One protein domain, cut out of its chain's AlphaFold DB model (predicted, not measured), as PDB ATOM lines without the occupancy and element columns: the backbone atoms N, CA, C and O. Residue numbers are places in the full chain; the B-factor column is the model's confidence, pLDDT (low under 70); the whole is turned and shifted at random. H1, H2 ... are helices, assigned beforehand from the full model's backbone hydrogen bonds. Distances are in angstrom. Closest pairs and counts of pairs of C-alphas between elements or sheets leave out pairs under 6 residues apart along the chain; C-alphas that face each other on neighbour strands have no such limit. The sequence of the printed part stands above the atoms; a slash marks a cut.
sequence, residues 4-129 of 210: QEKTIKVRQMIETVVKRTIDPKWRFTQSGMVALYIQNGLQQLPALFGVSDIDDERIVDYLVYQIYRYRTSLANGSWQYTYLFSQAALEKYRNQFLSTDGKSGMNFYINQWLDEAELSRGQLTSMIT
ATOM      1  N   GLN A   4     -10.837 -10.314  37.261       86.00
ATOM      2  CA  GLN A   4     -11.383 -11.146  36.186       86.00
ATOM      3  C   GLN A   4     -10.293 -11.647  35.224       86.00
ATOM      4  O   GLN A   4     -10.240 -12.839  34.919       86.00
ATOM      5  N   GLU A   5      -9.377 -10.771  34.796       88.38
ATOM      6  CA  GLU A   5      -8.240 -11.146  33.943       88.38
ATOM      7  C   GLU A   5      -7.320 -12.148  34.666       88.38
ATOM      8  O   GLU A   5      -6.881 -13.137  34.071       88.38
ATOM      9  N   LYS A   6      -7.083 -11.943  35.971       91.56
ATOM     10  CA  LYS A   6      -6.299 -12.866  36.810       91.56
ATOM     11  C   LYS A   6      -6.947 -14.246  36.885       91.56
ATOM     12  O   LYS A   6      -6.268 -15.247  36.674       91.56
ATOM     13  N   THR A   7      -8.258 -14.303  37.113       93.50
ATOM     14  CA  THR A   7      -9.038 -15.549  37.163       93.50
ATOM     15  C   THR A   7      -8.928 -16.344  35.864       93.50
ATOM     16  O   THR A   7      -8.730 -17.559  35.908       93.50
ATOM     17  N   ILE A   8      -9.001 -15.679  34.704       92.44
ATOM     18  CA  ILE A   8      -8.856 -16.337  33.395       92.44
ATOM     19  C   ILE A   8      -7.477 -16.990  33.273       92.44
ATOM     20  O   ILE A   8      -7.383 -18.171  32.931       92.44
ATOM     21  N   LYS A   9      -6.413 -16.250  33.600       94.75
ATOM     22  CA  LYS A   9      -5.038 -16.763  33.529       94.75
ATOM     23  C   LYS A   9      -4.781 -17.891  34.519       94.75
ATOM     24  O   LYS A   9      -4.189 -18.900  34.151       94.75
ATOM     25  N   VAL A  10      -5.269 -17.762  35.752       95.88
ATOM     26  CA  VAL A  10      -5.176 -18.820  36.769       95.88
ATOM     27  C   VAL A  10      -5.882 -20.087  36.295       95.88
ATOM     28  O   VAL A  10      -5.322 -21.176  36.405       95.88
ATOM     29  N   ARG A  11      -7.070 -19.967  35.693       95.00
ATOM     30  CA  ARG A  11      -7.782 -21.115  35.122       95.00
ATOM     31  C   ARG A  11      -6.976 -21.792  34.012       95.00
ATOM     32  O   ARG A  11      -6.864 -23.014  34.005       95.00
ATOM     33  N   GLN A  12      -6.399 -21.011  33.098       94.81
ATOM     34  CA  GLN A  12      -5.539 -21.523  32.025       94.81
ATOM     35  C   GLN A  12      -4.282 -22.211  32.569       94.81
ATOM     36  O   GLN A  12      -3.880 -23.254  32.051       94.81
ATOM     37  N   MET A  13      -3.684 -21.657  33.625       97.19
ATOM     38  CA  MET A  13      -2.544 -22.250  34.318       97.19
ATOM     39  C   MET A  13      -2.921 -23.606  34.930       97.19
ATOM     40  O   MET A  13      -2.248 -24.593  34.648       97.19
ATOM     41  N   ILE A  14      -4.052 -23.699  35.645       96.69
ATOM     42  CA  ILE A  14      -4.551 -24.971  36.201       96.69
ATOM     43  C   ILE A  14      -4.793 -26.000  35.089       96.69
ATOM     44  O   ILE A  14      -4.306 -27.125  35.185       96.69
ATOM     45  N   GLU A  15      -5.496 -25.621  34.015       95.69
ATOM     46  CA  GLU A  15      -5.719 -26.511  32.867       95.69
ATOM     47  C   GLU A  15      -4.397 -26.997  32.257       95.69
ATOM     48  O   GLU A  15      -4.304 -28.150  31.847       95.69
ATOM     49  N   THR A  16      -3.378 -26.138  32.199       97.38
ATOM     50  CA  THR A  16      -2.061 -26.485  31.650       97.38
ATOM     51  C   THR A  16      -1.334 -27.492  32.527       97.38
ATOM     52  O   THR A  16      -0.834 -28.482  31.997       97.38
ATOM     53  N   VAL A  17      -1.320 -27.279  33.847       97.81
ATOM     54  CA  VAL A  17      -0.720 -28.231  34.790       97.81
ATOM     55  C   VAL A  17      -1.414 -29.581  34.653       97.81
ATOM     56  O   VAL A  17      -0.757 -30.552  34.305       97.81
ATOM     57  N   VAL A  18      -2.740 -29.638  34.820       97.12
ATOM     58  CA  VAL A  18      -3.480 -30.914  34.813       97.12
ATOM     59  C   VAL A  18      -3.331 -31.660  33.484       97.12
ATOM     60  O   VAL A  18      -3.120 -32.872  33.490       97.12
ATOM     61  N   LYS A  19      -3.387 -30.959  32.343       97.00
ATOM     62  CA  LYS A  19      -3.226 -31.600  31.026       97.00
ATOM     63  C   LYS A  19      -1.843 -32.187  30.805       97.00
ATOM     64  O   LYS A  19      -1.723 -33.213  30.144       97.00
ATOM     65  N   ARG A  20      -0.801 -31.528  31.310       97.25
ATOM     66  CA  ARG A  20       0.576 -31.989  31.113       97.25
ATOM     67  C   ARG A  20       0.997 -33.057  32.113       97.25
ATOM     68  O   ARG A  20       1.836 -33.875  31.767       97.25
ATOM     69  N   THR A  21       0.422 -33.067  33.315       96.81
ATOM     70  CA  THR A  21       0.884 -33.944  34.399       96.81
ATOM     71  C   THR A  21      -0.069 -35.082  34.763       96.81
ATOM     72  O   THR A  21       0.345 -35.996  35.473       96.81
ATOM     73  N   ILE A  22      -1.345 -35.027  34.355       95.94
ATOM     74  CA  ILE A  22      -2.378 -35.978  34.806       95.94
ATOM     75  C   ILE A  22      -3.184 -36.546  33.633       95.94
ATOM     76  O   ILE A  22      -3.128 -37.746  33.386       95.94
ATOM     77  N   ASP A  23      -3.950 -35.710  32.927       94.12
ATOM     78  CA  ASP A  23      -4.819 -36.149  31.825       94.12
ATOM     79  C   ASP A  23      -4.841 -35.100  30.698       94.12
ATOM     80  O   ASP A  23      -5.475 -34.050  30.849       94.12
ATOM     81  N   PRO A  24      -4.230 -35.386  29.530       94.06
ATOM     82  CA  PRO A  24      -4.181 -34.474  28.384       94.06
ATOM     83  C   PRO A  24      -5.544 -33.997  27.870       94.06
ATOM     84  O   PRO A  24      -5.632 -32.950  27.217       94.06
ATOM     85  N   LYS A  25      -6.614 -34.753  28.134       92.31
ATOM     86  CA  LYS A  25      -7.977 -34.424  27.695       92.31
ATOM     87  C   LYS A  25      -8.763 -33.641  28.742       92.31
ATOM     88  O   LYS A  25      -9.855 -33.160  28.427       92.31
ATOM     89  N   TRP A  26      -8.207 -33.455  29.937       93.12
ATOM     90  CA  TRP A  26      -8.892 -32.825  31.054       93.12
ATOM     91  C   TRP A  26      -9.321 -31.392  30.742       93.12
ATOM     92  O   TRP A  26      -8.566 -30.601  30.171       93.12
ATOM     93  N   ARG A  27     -10.541 -31.027  31.143       88.25
ATOM     94  CA  ARG A  27     -11.064 -29.658  31.058       88.25
ATOM     95  C   ARG A  27     -12.009 -29.391  32.218       88.25
ATOM     96  O   ARG A  27     -12.691 -30.293  32.691       88.25
ATOM     97  N   PHE A  28     -12.124 -28.125  32.605       86.06
ATOM     98  CA  PHE A  28     -13.176 -27.706  33.521       86.06
ATOM     99  C   PHE A  28     -14.560 -27.933  32.907       86.06
ATOM    100  O   PHE A  28     -14.904 -27.349  31.877       86.06
ATOM    101  N   THR A  29     -15.384 -28.724  33.584       74.56
ATOM    102  CA  THR A  29     -16.830 -28.763  33.363       74.56
ATOM    103  C   THR A  29     -17.453 -27.521  34.011       74.56
ATOM    104  O   THR A  29     -17.083 -27.175  35.128       74.56
ATOM    105  N   GLN A  30     -18.398 -26.845  33.344       76.50
ATOM    106  CA  GLN A  30     -19.127 -25.670  33.875       76.50
ATOM    107  C   GLN A  30     -18.273 -24.394  34.069       76.50
ATOM    108  O   GLN A  30     -18.168 -23.825  35.157       76.50
ATOM    109  N   SER A  31     -17.705 -23.886  32.972       73.44
ATOM    110  CA  SER A  31     -16.731 -22.780  32.959       73.44
ATOM    111  C   SER A  31     -17.137 -21.493  33.697       73.44
ATOM    112  O   SER A  31     -16.255 -20.808  34.209       73.44
ATOM    113  N   GLY A  32     -18.430 -21.148  33.755       84.69
ATOM    114  CA  GLY A  32     -18.917 -19.936  34.433       84.69
ATOM    115  C   GLY A  32     -18.856 -20.028  35.962       84.69
ATOM    116  O   GLY A  32     -18.286 -19.156  36.614       84.69
ATOM    117  N   MET A  33     -19.375 -21.117  36.538       88.19
ATOM    118  CA  MET A  33     -19.338 -21.344  37.992       88.19
ATOM    119  C   MET A  33     -17.911 -21.569  38.491       88.19
ATOM    120  O   MET A  33     -17.539 -21.065  39.548       88.19
ATOM    121  N   VAL A  34     -17.091 -22.259  37.697       90.25
ATOM    122  CA  VAL A  34     -15.660 -22.431  37.976       90.25
ATOM    123  C   VAL A  34     -14.950 -21.081  38.068       90.25
ATOM    124  O   VAL A  34     -14.169 -20.875  38.993       90.25
ATOM    125  N   ALA A  35     -15.218 -20.151  37.144       91.06
ATOM    126  CA  ALA A  35     -14.586 -18.833  37.166       91.06
ATOM    127  C   ALA A  35     -14.940 -18.056  38.443       91.06
ATOM    128  O   ALA A  35     -14.041 -17.542  39.104       91.06
ATOM    129  N   LEU A  36     -16.218 -18.040  38.834       92.38
ATOM    130  CA  LEU A  36     -16.656 -17.408  40.085       92.38
ATOM    131  C   LEU A  36     -16.012 -18.064  41.312       92.38
ATOM    132  O   LEU A  36     -15.553 -17.372  42.217       92.38
ATOM    133  N   TYR A  37     -15.930 -19.395  41.329       94.06
ATOM    134  CA  TYR A  37     -15.317 -20.124  42.435       94.06
ATOM    135  C   TYR A  37     -13.815 -19.831  42.561       94.06
ATOM    136  O   TYR A  37     -13.338 -19.531  43.655       94.06
ATOM    137  N   ILE A  38     -13.073 -19.855  41.447       95.19
ATOM    138  CA  ILE A  38     -11.647 -19.490  41.422       95.19
ATOM    139  C   ILE A  38     -11.468 -18.039  41.866       95.19
ATOM    140  O   ILE A  38     -10.595 -17.762  42.681       95.19
ATOM    141  N   GLN A  39     -12.302 -17.123  41.373       95.06
ATOM    142  CA  GLN A  39     -12.247 -15.714  41.750       95.06
ATOM    143  C   GLN A  39     -12.415 -15.522  43.264       95.06
ATOM    144  O   GLN A  39     -11.588 -14.853  43.885       95.06
ATOM    145  N   ASN A  40     -13.436 -16.143  43.858       94.94
ATOM    146  CA  ASN A  40     -13.673 -16.086  45.301       94.94
ATOM    147  C   ASN A  40     -12.508 -16.710  46.084       94.94
ATOM    148  O   ASN A  40     -12.066 -16.155  47.088       94.94
ATOM    149  N   GLY A  41     -11.965 -17.830  45.600       95.00
ATOM    150  CA  GLY A  41     -10.791 -18.473  46.184       95.00
ATOM    151  C   GLY A  41      -9.553 -17.574  46.185       95.00
ATOM    152  O   GLY A  41      -8.885 -17.443  47.209       95.00
ATOM    153  N   LEU A  42      -9.284 -16.883  45.073       94.94
ATOM    154  CA  LEU A  42      -8.179 -15.925  44.959       94.94
ATOM    155  C   LEU A  42      -8.335 -14.730  45.908       94.94
ATOM    156  O   LEU A  42      -7.330 -14.224  46.395       94.94
ATOM    157  N   GLN A  43      -9.565 -14.296  46.199       94.19
ATOM    158  CA  GLN A  43      -9.825 -13.234  47.178       94.19
ATOM    159  C   GLN A  43      -9.632 -13.697  48.628       94.19
ATOM    160  O   GLN A  43      -9.276 -12.892  49.483       94.19
ATOM    161  N   GLN A  44      -9.863 -14.979  48.917       93.19
ATOM    162  CA  GLN A  44      -9.707 -15.546  50.261       93.19
ATOM    163  C   GLN A  44      -8.263 -15.958  50.565       93.19
ATOM    164  O   GLN A  44      -7.854 -15.977  51.726       93.19
ATOM    165  N   LEU A  45      -7.482 -16.281  49.533       94.31
ATOM    166  CA  LEU A  45      -6.131 -16.806  49.689       94.31
ATOM    167  C   LEU A  45      -5.171 -15.872  50.463       94.31
ATOM    168  O   LEU A  45      -4.402 -16.405  51.261       94.31
ATOM    169  N   PRO A  46      -5.208 -14.527  50.345       93.56
ATOM    170  CA  PRO A  46      -4.364 -13.647  51.159       93.56
ATOM    171  C   PRO A  46      -4.510 -13.832  52.670       93.56
ATOM    172  O   PRO A  46      -3.511 -13.851  53.394       93.56
ATOM    173  N   ALA A  47      -5.733 -14.093  53.140       92.06
ATOM    174  CA  ALA A  47      -6.005 -14.328  54.555       92.06
ATOM    175  C   ALA A  47      -5.290 -15.581  55.094       92.06
ATOM    176  O   ALA A  47      -4.956 -15.633  56.277       92.06
ATOM    177  N   LEU A  48      -4.985 -16.568  54.238       91.06
ATOM    178  CA  LEU A  48      -4.188 -17.745  54.613       91.06
ATOM    179  C   LEU A  48      -2.782 -17.366  55.095       91.06
ATOM    180  O   LEU A  48      -2.226 -18.053  55.950       91.06
ATOM    181  N   PHE A  49      -2.227 -16.290  54.539       87.94
ATOM    182  CA  PHE A  49      -0.880 -15.799  54.813       87.94
ATOM    183  C   PHE A  49      -0.868 -14.594  55.768       87.94
ATOM    184  O   PHE A  49       0.199 -14.037  56.012       87.94
ATOM    185  N   GLY A  50      -2.029 -14.174  56.290       87.50
ATOM    186  CA  GLY A  50      -2.142 -13.014  57.181       87.50
ATOM    187  C   GLY A  50      -1.849 -11.669  56.505       87.50
ATOM    188  O   GLY A  50      -1.433 -10.732  57.180       87.50
ATOM    189  N   VAL A  51      -2.033 -11.569  55.186       86.81
ATOM    190  CA  VAL A  51      -1.743 -10.362  54.391       86.81
ATOM    191  C   VAL A  51      -2.970  -9.909  53.602       86.81
ATOM    192  O   VAL A  51      -3.903 -10.679  53.380       86.81
ATOM    193  N   SER A  52      -2.972  -8.645  53.176       82.12
ATOM    194  CA  SER A  52      -4.047  -8.054  52.367       82.12
ATOM    195  C   SER A  52      -3.954  -8.393  50.877       82.12
ATOM    196  O   SER A  52      -4.972  -8.381  50.192       82.12
ATOM    197  N   ASP A  53      -2.757  -8.707  50.381       85.56
ATOM    198  CA  ASP A  53      -2.499  -9.126  49.003       85.56
ATOM    199  C   ASP A  53      -1.352 -10.145  48.970       85.56
ATOM    200  O   ASP A  53      -0.539 -10.203  49.897       85.56
ATOM    201  N   ILE A  54      -1.300 -10.967  47.923       88.12
ATOM    202  CA  ILE A  54      -0.305 -12.033  47.762       88.12
ATOM    203  C   ILE A  54       0.351 -11.998  46.392       88.12
ATOM    204  O   ILE A  54      -0.293 -11.758  45.366       88.12
ATOM    205  N   ASP A  55       1.632 -12.344  46.394       89.38
ATOM    206  CA  ASP A  55       2.422 -12.482  45.180       89.38
ATOM    207  C   ASP A  55       1.926 -13.655  44.320       89.38
ATOM    208  O   ASP A  55       1.363 -14.642  44.813       89.38
ATOM    209  N   ASP A  56       2.159 -13.556  43.013       93.31
ATOM    210  CA  ASP A  56       1.733 -14.569  42.045       93.31
ATOM    211  C   ASP A  56       2.420 -15.921  42.303       93.31
ATOM    212  O   ASP A  56       1.802 -16.974  42.150       93.31
ATOM    213  N   GLU A  57       3.656 -15.904  42.798       92.56
ATOM    214  CA  GLU A  57       4.410 -17.079  43.229       92.56
ATOM    215  C   GLU A  57       3.667 -17.858  44.321       92.56
ATOM    216  O   GLU A  57       3.536 -19.076  44.226       92.56
ATOM    217  N   ARG A  58       3.090 -17.165  45.316       93.31
ATOM    218  CA  ARG A  58       2.329 -17.813  46.400       93.31
ATOM    219  C   ARG A  58       1.023 -18.423  45.901       93.31
ATOM    220  O   ARG A  58       0.590 -19.457  46.411       93.31
ATOM    221  N   ILE A  59       0.396 -17.798  44.903       96.00
ATOM    222  CA  ILE A  59      -0.791 -18.347  44.236       96.00
ATOM    223  C   ILE A  59      -0.426 -19.640  43.507       96.00
ATOM    224  O   ILE A  59      -1.124 -20.644  43.656       96.00
ATOM    225  N   VAL A  60       0.670 -19.629  42.743       97.06
ATOM    226  CA  VAL A  60       1.161 -20.817  42.034       97.06
ATOM    227  C   VAL A  60       1.527 -21.922  43.012       97.06
ATOM    228  O   VAL A  60       1.067 -23.046  42.829       97.06
ATOM    229  N   ASP A  61       2.276 -21.620  44.071       95.00
ATOM    230  CA  ASP A  61       2.677 -22.611  45.072       95.00
ATOM    231  C   ASP A  61       1.476 -23.298  45.717       95.00
ATOM    232  O   ASP A  61       1.438 -24.530  45.807       95.00
ATOM    233  N   TYR A  62       0.464 -22.515  46.098       96.75
ATOM    234  CA  TYR A  62      -0.782 -23.052  46.622       96.75
ATOM    235  C   TYR A  62      -1.469 -23.976  45.614       96.75
ATOM    236  O   TYR A  62      -1.774 -25.127  45.931       96.75
ATOM    237  N   LEU A  63      -1.698 -23.493  44.393       97.56
ATOM    238  CA  LEU A  63      -2.458 -24.218  43.377       97.56
ATOM    239  C   LEU A  63      -1.751 -25.497  42.928       97.56
ATOM    240  O   LEU A  63      -2.380 -26.553  42.874       97.56
ATOM    241  N   VAL A  64      -0.447 -25.426  42.663       97.50
ATOM    242  CA  VAL A  64       0.372 -26.584  42.289       97.50
ATOM    243  C   VAL A  64       0.333 -27.634  43.394       97.50
ATOM    244  O   VAL A  64       0.130 -28.813  43.098       97.50
ATOM    245  N   TYR A  65       0.454 -27.231  44.663       96.50
ATOM    246  CA  TYR A  65       0.329 -28.169  45.775       96.50
ATOM    247  C   TYR A  65      -1.040 -28.855  45.808       96.50
ATOM    248  O   TYR A  65      -1.099 -30.078  45.957       96.50
ATOM    249  N   GLN A  66      -2.139 -28.106  45.661       96.94
ATOM    250  CA  GLN A  66      -3.475 -28.710  45.681       96.94
ATOM    251  C   GLN A  66      -3.663 -29.686  44.515       96.94
ATOM    252  O   GLN A  66      -4.171 -30.787  44.726       96.94
ATOM    253  N   ILE A  67      -3.213 -29.332  43.308       97.06
ATOM    254  CA  ILE A  67      -3.296 -30.220  42.140       97.06
ATOM    255  C   ILE A  67      -2.458 -31.480  42.375       97.06
ATOM    256  O   ILE A  67      -2.971 -32.585  42.214       97.06
ATOM    257  N   TYR A  68      -1.209 -31.338  42.831       96.56
ATOM    258  CA  TYR A  68      -0.347 -32.478  43.149       96.56
ATOM    259  C   TYR A  68      -0.992 -33.402  44.185       96.56
ATOM    260  O   TYR A  68      -0.993 -34.627  44.036       96.56
ATOM    261  N   ARG A  69      -1.581 -32.826  45.237       95.31
ATOM    262  CA  ARG A  69      -2.259 -33.574  46.297       95.31
ATOM    263  C   ARG A  69      -3.482 -34.333  45.777       95.31
ATOM    264  O   ARG A  69      -3.701 -35.465  46.199       95.31
ATOM    265  N   TYR A  70      -4.253 -33.734  44.872       95.38
ATOM    266  CA  TYR A  70      -5.451 -34.340  44.288       95.38
ATOM    267  C   TYR A  70      -5.200 -35.106  42.982       95.38
ATOM    268  O   TYR A  70      -6.163 -35.567  42.376       95.38
ATOM    269  N   ARG A  71      -3.945 -35.296  42.550       95.44
ATOM    270  CA  ARG A  71      -3.612 -35.892  41.242       95.44
ATOM    271  C   ARG A  71      -4.301 -37.232  40.973       95.44
ATOM    272  O   ARG A  71      -4.791 -37.451  39.873       95.44
ATOM    273  N   THR A  72      -4.427 -38.088  41.987       94.25
ATOM    274  CA  THR A  72      -5.119 -39.381  41.869       94.25
ATOM    275  C   THR A  72      -6.628 -39.209  41.671       94.25
ATOM    276  O   THR A  72      -7.215 -39.888  40.836       94.25
ATOM    277  N   SER A  73      -7.254 -38.281  42.402       92.94
ATOM    278  CA  SER A  73      -8.681 -37.946  42.252       92.94
ATOM    279  C   SER A  73      -8.980 -37.216  40.939       92.94
ATOM    280  O   SER A  73     -10.075 -37.306  40.393       92.94
ATOM    281  N   LEU A  74      -8.013 -36.454  40.426       93.88
ATOM    282  CA  LEU A  74      -8.096 -35.838  39.105       93.88
ATOM    283  C   LEU A  74      -8.011 -36.909  38.010       93.88
ATOM    284  O   LEU A  74      -8.838 -36.904  37.105       93.88
ATOM    285  N   ALA A  75      -7.075 -37.858  38.132       92.62
ATOM    286  CA  ALA A  75      -6.884 -38.944  37.170       92.62
ATOM    287  C   ALA A  75      -8.091 -39.891  37.075       92.62
ATOM    288  O   ALA A  75      -8.415 -40.371  35.994       92.62
ATOM    289  N   ASN A  76      -8.765 -40.165  38.197       93.25
ATOM    290  CA  ASN A  76      -9.932 -41.053  38.230       93.25
ATOM    291  C   ASN A  76     -11.279 -40.323  38.043       93.25
ATOM    292  O   ASN A  76     -12.329 -40.960  38.106       93.25
ATOM    293  N   GLY A  77     -11.259 -39.000  37.842       89.31
ATOM    294  CA  GLY A  77     -12.450 -38.185  37.602       89.31
ATOM    295  C   GLY A  77     -13.335 -37.911  38.824       89.31
ATOM    296  O   GLY A  77     -14.408 -37.336  38.657       89.31
ATOM    297  N   SER A  78     -12.924 -38.277  40.045       91.25
ATOM    298  CA  SER A  78     -13.714 -38.016  41.262       91.25
ATOM    299  C   SER A  78     -13.511 -36.616  41.852       91.25
ATOM    300  O   SER A  78     -14.213 -36.219  42.785       91.25
ATOM    301  N   TRP A  79     -12.548 -35.854  41.332       93.19
ATOM    302  CA  TRP A  79     -12.238 -34.511  41.810       93.19
ATOM    303  C   TRP A  79     -13.277 -33.460  41.393       93.19
ATOM    304  O   TRP A  79     -13.730 -33.426  40.251       93.19
ATOM    305  N   GLN A  80     -13.574 -32.529  42.305       91.19
ATOM    306  CA  GLN A  80     -14.425 -31.366  42.048       91.19
ATOM    307  C   GLN A  80     -13.644 -30.058  42.208       91.19
ATOM    308  O   GLN A  80     -12.837 -29.906  43.124       91.19
ATOM    309  N   TYR A  81     -13.948 -29.063  41.367       90.75
ATOM    310  CA  TYR A  81     -13.290 -27.748  41.414       90.75
ATOM    311  C   TYR A  81     -13.481 -27.012  42.744       90.75
ATOM    312  O   TYR A  81     -12.624 -26.226  43.147       90.75
ATOM    313  N   THR A  82     -14.564 -27.321  43.456       92.75
ATOM    314  CA  THR A  82     -14.876 -26.818  44.798       92.75
ATOM    315  C   THR A  82     -13.901 -27.298  45.875       92.75
ATOM    316  O   THR A  82     -13.929 -26.812  47.002       92.75
ATOM    317  N   TYR A  83     -13.017 -28.249  45.567       93.69
ATOM    318  CA  TYR A  83     -12.016 -28.725  46.520       93.69
ATOM    319  C   TYR A  83     -10.791 -27.818  46.570       93.69
ATOM    320  O   TYR A  83     -10.113 -27.789  47.597       93.69
ATOM    321  N   LEU A  84     -10.537 -27.047  45.505       93.62
ATOM    322  CA  LEU A  84      -9.313 -26.271  45.315       93.62
ATOM    323  C   LEU A  84      -9.095 -25.205  46.395       93.62
ATOM    324  O   LEU A  84      -7.961 -25.015  46.808       93.62
ATOM    325  N   PHE A  85     -10.168 -24.559  46.859       95.38
ATOM    326  CA  PHE A  85     -10.145 -23.491  47.868       95.38
ATOM    327  C   PHE A  85     -11.038 -23.807  49.078       95.38
ATOM    328  O   PHE A  85     -11.467 -22.917  49.808       95.38
ATOM    329  N   SER A  86     -11.352 -25.086  49.298       94.75
ATOM    330  CA  SER A  86     -12.102 -25.513  50.484       94.75
ATOM    331  C   SER A  86     -11.322 -25.213  51.771       94.75
ATOM    332  O   SER A  86     -10.090 -25.175  51.764       94.75
ATOM    333  N   GLN A  87     -12.015 -25.073  52.907       93.56
ATOM    334  CA  GLN A  87     -11.349 -24.884  54.207       93.56
ATOM    335  C   GLN A  87     -10.334 -26.001  54.489       93.56
ATOM    336  O   GLN A  87      -9.188 -25.732  54.838       93.56
ATOM    337  N   ALA A  88     -10.694 -27.249  54.173       94.25
ATOM    338  CA  ALA A  88      -9.791 -28.391  54.276       94.25
ATOM    339  C   ALA A  88      -8.546 -28.278  53.367       94.25
ATOM    340  O   ALA A  88      -7.476 -28.786  53.711       94.25
ATOM    341  N   ALA A  89      -8.648 -27.641  52.197       95.25
ATOM    342  CA  ALA A  89      -7.502 -27.387  51.323       95.25
ATOM    343  C   ALA A  89      -6.577 -26.307  51.901       95.25
ATOM    344  O   ALA A  89      -5.355 -26.492  51.910       95.25
ATOM    345  N   LEU A  90      -7.154 -25.220  52.421       94.75
ATOM    346  CA  LEU A  90      -6.432 -24.122  53.075       94.75
ATOM    347  C   LEU A  90      -5.684 -24.603  54.327       94.75
ATOM    348  O   LEU A  90      -4.477 -24.391  54.436       94.75
ATOM    349  N   GLU A  91      -6.359 -25.321  55.225       93.31
ATOM    350  CA  GLU A  91      -5.758 -25.891  56.441       93.31
ATOM    351  C   GLU A  91      -4.606 -26.842  56.120       93.31
ATOM    352  O   GLU A  91      -3.544 -26.792  56.738       93.31
ATOM    353  N   LYS A  92      -4.778 -27.691  55.107       93.19
ATOM    354  CA  LYS A  92      -3.736 -28.638  54.703       93.19
ATOM    355  C   LYS A  92      -2.538 -27.958  54.064       93.19
ATOM    356  O   LYS A  92      -1.443 -28.488  54.195       93.19
ATOM    357  N   TYR A  93      -2.716 -26.829  53.381       93.88
ATOM    358  CA  TYR A  93      -1.579 -26.024  52.931       93.88
ATOM    359  C   TYR A  93      -0.877 -25.367  54.123       93.88
ATOM    360  O   TYR A  93       0.343 -25.470  54.246       93.88
ATOM    361  N   ARG A  94      -1.649 -24.766  55.042       92.12
ATOM    362  CA  ARG A  94      -1.124 -24.136  56.261       92.12
ATOM    363  C   ARG A  94      -0.267 -25.106  57.067       92.12
ATOM    364  O   ARG A  94       0.884 -24.806  57.354       92.12
ATOM    365  N   ASN A  95      -0.791 -26.290  57.363       90.50
ATOM    366  CA  ASN A  95      -0.082 -27.293  58.159       90.50
ATOM    367  C   ASN A  95       1.156 -27.841  57.437       90.50
ATOM    368  O   ASN A  95       2.113 -28.248  58.082       90.50
ATOM    369  N   GLN A  96       1.142 -27.859  56.103       90.06
ATOM    370  CA  GLN A  96       2.233 -28.407  55.306       90.06
ATOM    371  C   GLN A  96       3.402 -27.427  55.133       90.06
ATOM    372  O   GLN A  96       4.549 -27.872  55.152       90.06
ATOM    373  N   PHE A  97       3.123 -26.132  54.941       89.56
ATOM    374  CA  PHE A  97       4.133 -25.143  54.535       89.56
ATOM    375  C   PHE A  97       4.261 -23.923  55.450       89.56
ATOM    376  O   PHE A  97       5.269 -23.230  55.365       89.56
ATOM    377  N   LEU A  98       3.256 -23.625  56.278       87.00
ATOM    378  CA  LEU A  98       3.242 -22.426  57.129       87.00
ATOM    379  C   LEU A  98       3.397 -22.746  58.623       87.00
ATOM    380  O   LEU A  98       3.733 -21.862  59.402       87.00
ATOM    381  N   SER A  99       3.135 -23.990  59.034       83.00
ATOM    382  CA  SER A  99       3.366 -24.456  60.402       83.00
ATOM    383  C   SER A  99       4.848 -24.749  60.640       83.00
ATOM    384  O   SER A  99       5.545 -25.227  59.744       83.00
ATOM    385  N   THR A 100       5.307 -24.518  61.871       74.38
ATOM    386  CA  THR A 100       6.652 -24.875  62.349       74.38
ATOM    387  C   THR A 100       6.951 -26.367  62.225       74.38
ATOM    388  O   THR A 100       8.099 -26.733  61.996       74.38
ATOM    389  N   ASP A 101       5.919 -27.212  62.288       74.25
ATOM    390  CA  ASP A 101       6.034 -28.674  62.188       74.25
ATOM    391  C   ASP A 101       5.811 -29.189  60.749       74.25
ATOM    392  O   ASP A 101       5.661 -30.392  60.506       74.25
ATOM    393  N   GLY A 102       5.743 -28.279  59.770       70.62
ATOM    394  CA  GLY A 102       5.501 -28.598  58.366       70.62
ATOM    395  C   GLY A 102       6.619 -29.444  57.746       70.62
ATOM    396  O   GLY A 102       7.807 -29.248  58.004       70.62
ATOM    397  N   LYS A 103       6.260 -30.396  56.871       69.06
ATOM    398  CA  LYS A 103       7.251 -31.261  56.204       69.06
ATOM    399  C   LYS A 103       7.910 -30.521  55.033       69.06
ATOM    400  O   LYS A 103       7.389 -30.517  53.916       69.06
ATOM    401  N   SER A 104       9.088 -29.952  55.265       65.00
ATOM    402  CA  SER A 104       9.856 -29.155  54.291       65.00
ATOM    403  C   SER A 104      10.203 -29.879  52.974       65.00
ATOM    404  O   SER A 104      10.351 -29.233  51.938       65.00
ATOM    405  N   GLY A 105      10.267 -31.217  52.968       79.69
ATOM    406  CA  GLY A 105      10.645 -32.015  51.790       79.69
ATOM    407  C   GLY A 105       9.602 -32.091  50.666       79.69
ATOM    408  O   GLY A 105       9.915 -32.551  49.572       79.69
ATOM    409  N   MET A 106       8.365 -31.637  50.889       86.88
ATOM    410  CA  MET A 106       7.286 -31.776  49.898       86.88
ATOM    411  C   MET A 106       7.562 -31.008  48.594       86.88
ATOM    412  O   MET A 106       7.189 -31.460  47.512       86.88
ATOM    413  N   ASN A 107       8.256 -29.870  48.681       89.81
ATOM    414  CA  ASN A 107       8.584 -29.056  47.511       89.81
ATOM    415  C   ASN A 107       9.498 -29.770  46.516       89.81
ATOM    416  O   ASN A 107       9.366 -29.519  45.320       89.81
ATOM    417  N   PHE A 108      10.371 -30.661  46.997       91.44
ATOM    418  CA  PHE A 108      11.244 -31.466  46.149       91.44
ATOM    419  C   PHE A 108      10.422 -32.380  45.234       91.44
ATOM    420  O   PHE A 108      10.549 -32.301  44.018       91.44
ATOM    421  N   TYR A 109       9.497 -33.158  45.806       93.62
ATOM    422  CA  TYR A 109       8.641 -34.070  45.041       93.62
ATOM    423  C   TYR A 109       7.715 -33.342  44.063       93.62
ATOM    424  O   TYR A 109       7.482 -33.817  42.958       93.62
ATOM    425  N   ILE A 110       7.196 -32.175  44.459       95.31
ATOM    426  CA  ILE A 110       6.359 -31.354  43.579       95.31
ATOM    427  C   ILE A 110       7.168 -30.823  42.393       95.31
ATOM    428  O   ILE A 110       6.668 -30.852  41.274       95.31
ATOM    429  N   ASN A 111       8.394 -30.342  42.623       95.88
ATOM    430  CA  ASN A 111       9.256 -29.875  41.537       95.88
ATOM    431  C   ASN A 111       9.618 -31.017  40.594       95.88
ATOM    432  O   ASN A 111       9.419 -30.868  39.399       95.88
ATOM    433  N   GLN A 112      10.027 -32.172  41.127       97.00
ATOM    434  CA  GLN A 112      10.323 -33.347  40.309       97.00
ATOM    435  C   GLN A 112       9.126 -33.747  39.429       97.00
ATOM    436  O   GLN A 112       9.285 -33.980  38.237       97.00
ATOM    437  N   TRP A 113       7.915 -33.755  39.993       97.38
ATOM    438  CA  TRP A 113       6.689 -34.049  39.245       97.38
ATOM    439  C   TRP A 113       6.367 -33.019  38.150       97.38
ATOM    440  O   TRP A 113       5.810 -33.374  37.113       97.38
ATOM    441  N   LEU A 114       6.689 -31.741  38.363       97.62
ATOM    442  CA  LEU A 114       6.546 -30.720  37.322       97.62
ATOM    443  C   LEU A 114       7.619 -30.870  36.235       97.62
ATOM    444  O   LEU A 114       7.292 -30.758  35.052       97.62
ATOM    445  N   ASP A 115       8.859 -31.154  36.630       97.38
ATOM    446  CA  ASP A 115       9.999 -31.308  35.725       97.38
ATOM    447  C   ASP A 115       9.780 -32.482  34.755       97.38
ATOM    448  O   ASP A 115      10.056 -32.348  33.562       97.38
ATOM    449  N   GLU A 116       9.185 -33.590  35.221       96.56
ATOM    450  CA  GLU A 116       8.758 -34.733  34.389       96.56
ATOM    451  C   GLU A 116       7.798 -34.336  33.249       96.56
ATOM    452  O   GLU A 116       7.720 -35.026  32.233       96.56
ATOM    453  N   ALA A 117       7.085 -33.216  33.395       95.62
ATOM    454  CA  ALA A 117       6.155 -32.670  32.406       95.62
ATOM    455  C   ALA A 117       6.679 -31.399  31.706       95.62
ATOM    456  O   ALA A 117       5.894 -30.659  31.095       95.62
ATOM    457  N   GLU A 118       7.985 -31.124  31.814       96.75
ATOM    458  CA  GLU A 118       8.650 -29.923  31.288       96.75
ATOM    459  C   GLU A 118       7.978 -28.620  31.757       96.75
ATOM    460  O   GLU A 118       7.801 -27.654  31.002       96.75
ATOM    461  N   LEU A 119       7.542 -28.611  33.017       97.25
ATOM    462  CA  LEU A 119       6.963 -27.456  33.682       97.25
ATOM    463  C   LEU A 119       7.839 -27.033  34.855       97.25
ATOM    464  O   LEU A 119       8.434 -27.842  35.548       97.25
ATOM    465  N   SER A 120       7.835 -25.737  35.139       96.44
ATOM    466  CA  SER A 120       8.443 -25.166  36.337       96.44
ATOM    467  C   SER A 120       7.506 -24.144  36.963       96.44
ATOM    468  O   SER A 120       6.730 -23.474  36.273       96.44
ATOM    469  N   ARG A 121       7.618 -23.954  38.280       95.19
ATOM    470  CA  ARG A 121       6.865 -22.913  39.000       95.19
ATOM    471  C   ARG A 121       7.048 -21.531  38.369       95.19
ATOM    472  O   ARG A 121       6.070 -20.820  38.202       95.19
ATOM    473  N   GLY A 122       8.259 -21.183  37.924       94.25
ATOM    474  CA  GLY A 122       8.532 -19.896  37.270       94.25
ATOM    475  C   GLY A 122       7.788 -19.701  35.941       94.25
ATOM    476  O   GLY A 122       7.270 -18.612  35.674       94.25
ATOM    477  N   GLN A 123       7.669 -20.756  35.125       95.62
ATOM    478  CA  GLN A 123       6.845 -20.714  33.910       95.62
ATOM    479  C   GLN A 123       5.365 -20.526  34.258       95.62
ATOM    480  O   GLN A 123       4.704 -19.680  33.658       95.62
ATOM    481  N   LEU A 124       4.862 -21.252  35.261       97.38
ATOM    482  CA  LEU A 124       3.471 -21.148  35.715       97.38
ATOM    483  C   LEU A 124       3.157 -19.764  36.306       97.38
ATOM    484  O   LEU A 124       2.109 -19.198  36.001       97.38
ATOM    485  N   THR A 125       4.079 -19.180  37.077       96.31
ATOM    486  CA  THR A 125       3.969 -17.802  37.582       96.31
ATOM    487  C   THR A 125       3.863 -16.829  36.420       96.31
ATOM    488  O   THR A 125       2.914 -16.051  36.357       96.31
ATOM    489  N   SER A 126       4.744 -16.955  35.425       92.94
ATOM    490  CA  SER A 126       4.740 -16.092  34.237       92.94
ATOM    491  C   SER A 126       3.420 -16.133  33.454       92.94
ATOM    492  O   SER A 126       3.064 -15.140  32.819       92.94
ATOM    493  N   MET A 127       2.666 -17.240  33.511       94.44
ATOM    494  CA  MET A 127       1.337 -17.335  32.889       94.44
ATOM    495  C   MET A 127       0.296 -16.445  33.573       94.44
ATOM    496  O   MET A 127      -0.615 -15.949  32.907       94.44
ATOM    497  N   ILE A 128       0.404 -16.262  34.891       93.88
ATOM    498  CA  ILE A 128      -0.569 -15.503  35.687       93.88
ATOM    499  C   ILE A 128      -0.102 -14.088  36.011       93.88
ATOM    500  O   ILE A 128      -0.932 -13.251  36.362       93.88
ATOM    501  N   THR A 129       1.187 -13.789  35.848       90.12
ATOM    502  CA  THR A 129       1.720 -12.459  36.123       90.12
ATOM    503  C   THR A 129       1.105 -11.406  35.208       90.12
ATOM    504  O   THR A 129       0.849 -11.613  34.014       90.12
TER     505      THR A 129
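Overview. This is residues 4 to 129 of the 210 residues of an uncharacterized protein of Bacteroidales bacterium (UniProt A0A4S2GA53). Kinked helix H3 forms the core, with H1, H4, H5 and H6 set crosswise round it, while H2 crosses the early part of H1. The 126 printed residues have six named helices, H1 to H6 in order, and no named strand: all helix. The whole is compact, radius of gyration of the C-alphas 13.7 A, spanning 39 by 31 by 28 A.

Along the chain. H1, residues 4 to 21, 26.0 A, begins at C-alpha 4 (-11.383, -11.146, 36.186). H2 is residues 31 to 48, 25.5 A; H3 56 to 75, 26.3 A; H4 87 to 98; H5 106 to 115; H6 121 to 128, ending at C-alpha 128 (-0.569, -15.503, 35.687).

Arrangement. Hub H3 touches H6 about perpendicular, 77 degrees; closest C-alphas Glu 57 and Thr 125, 5.7 A. H1 touches H2 with residues 4 to 11 alone; closest C-alphas Thr 7 and Gln 39, 5.6 A. Every O i to N i+4 pair is within hydrogen-bond range in H1, H4 and H5; 11 of 14 in H2, 14 of 16 in H3, 3 of 4 in H6.

Size, cuts and confidence. The printed part has no cut. The H3 to H4 link is long. Residues 103 to 104 are under pLDDT 70.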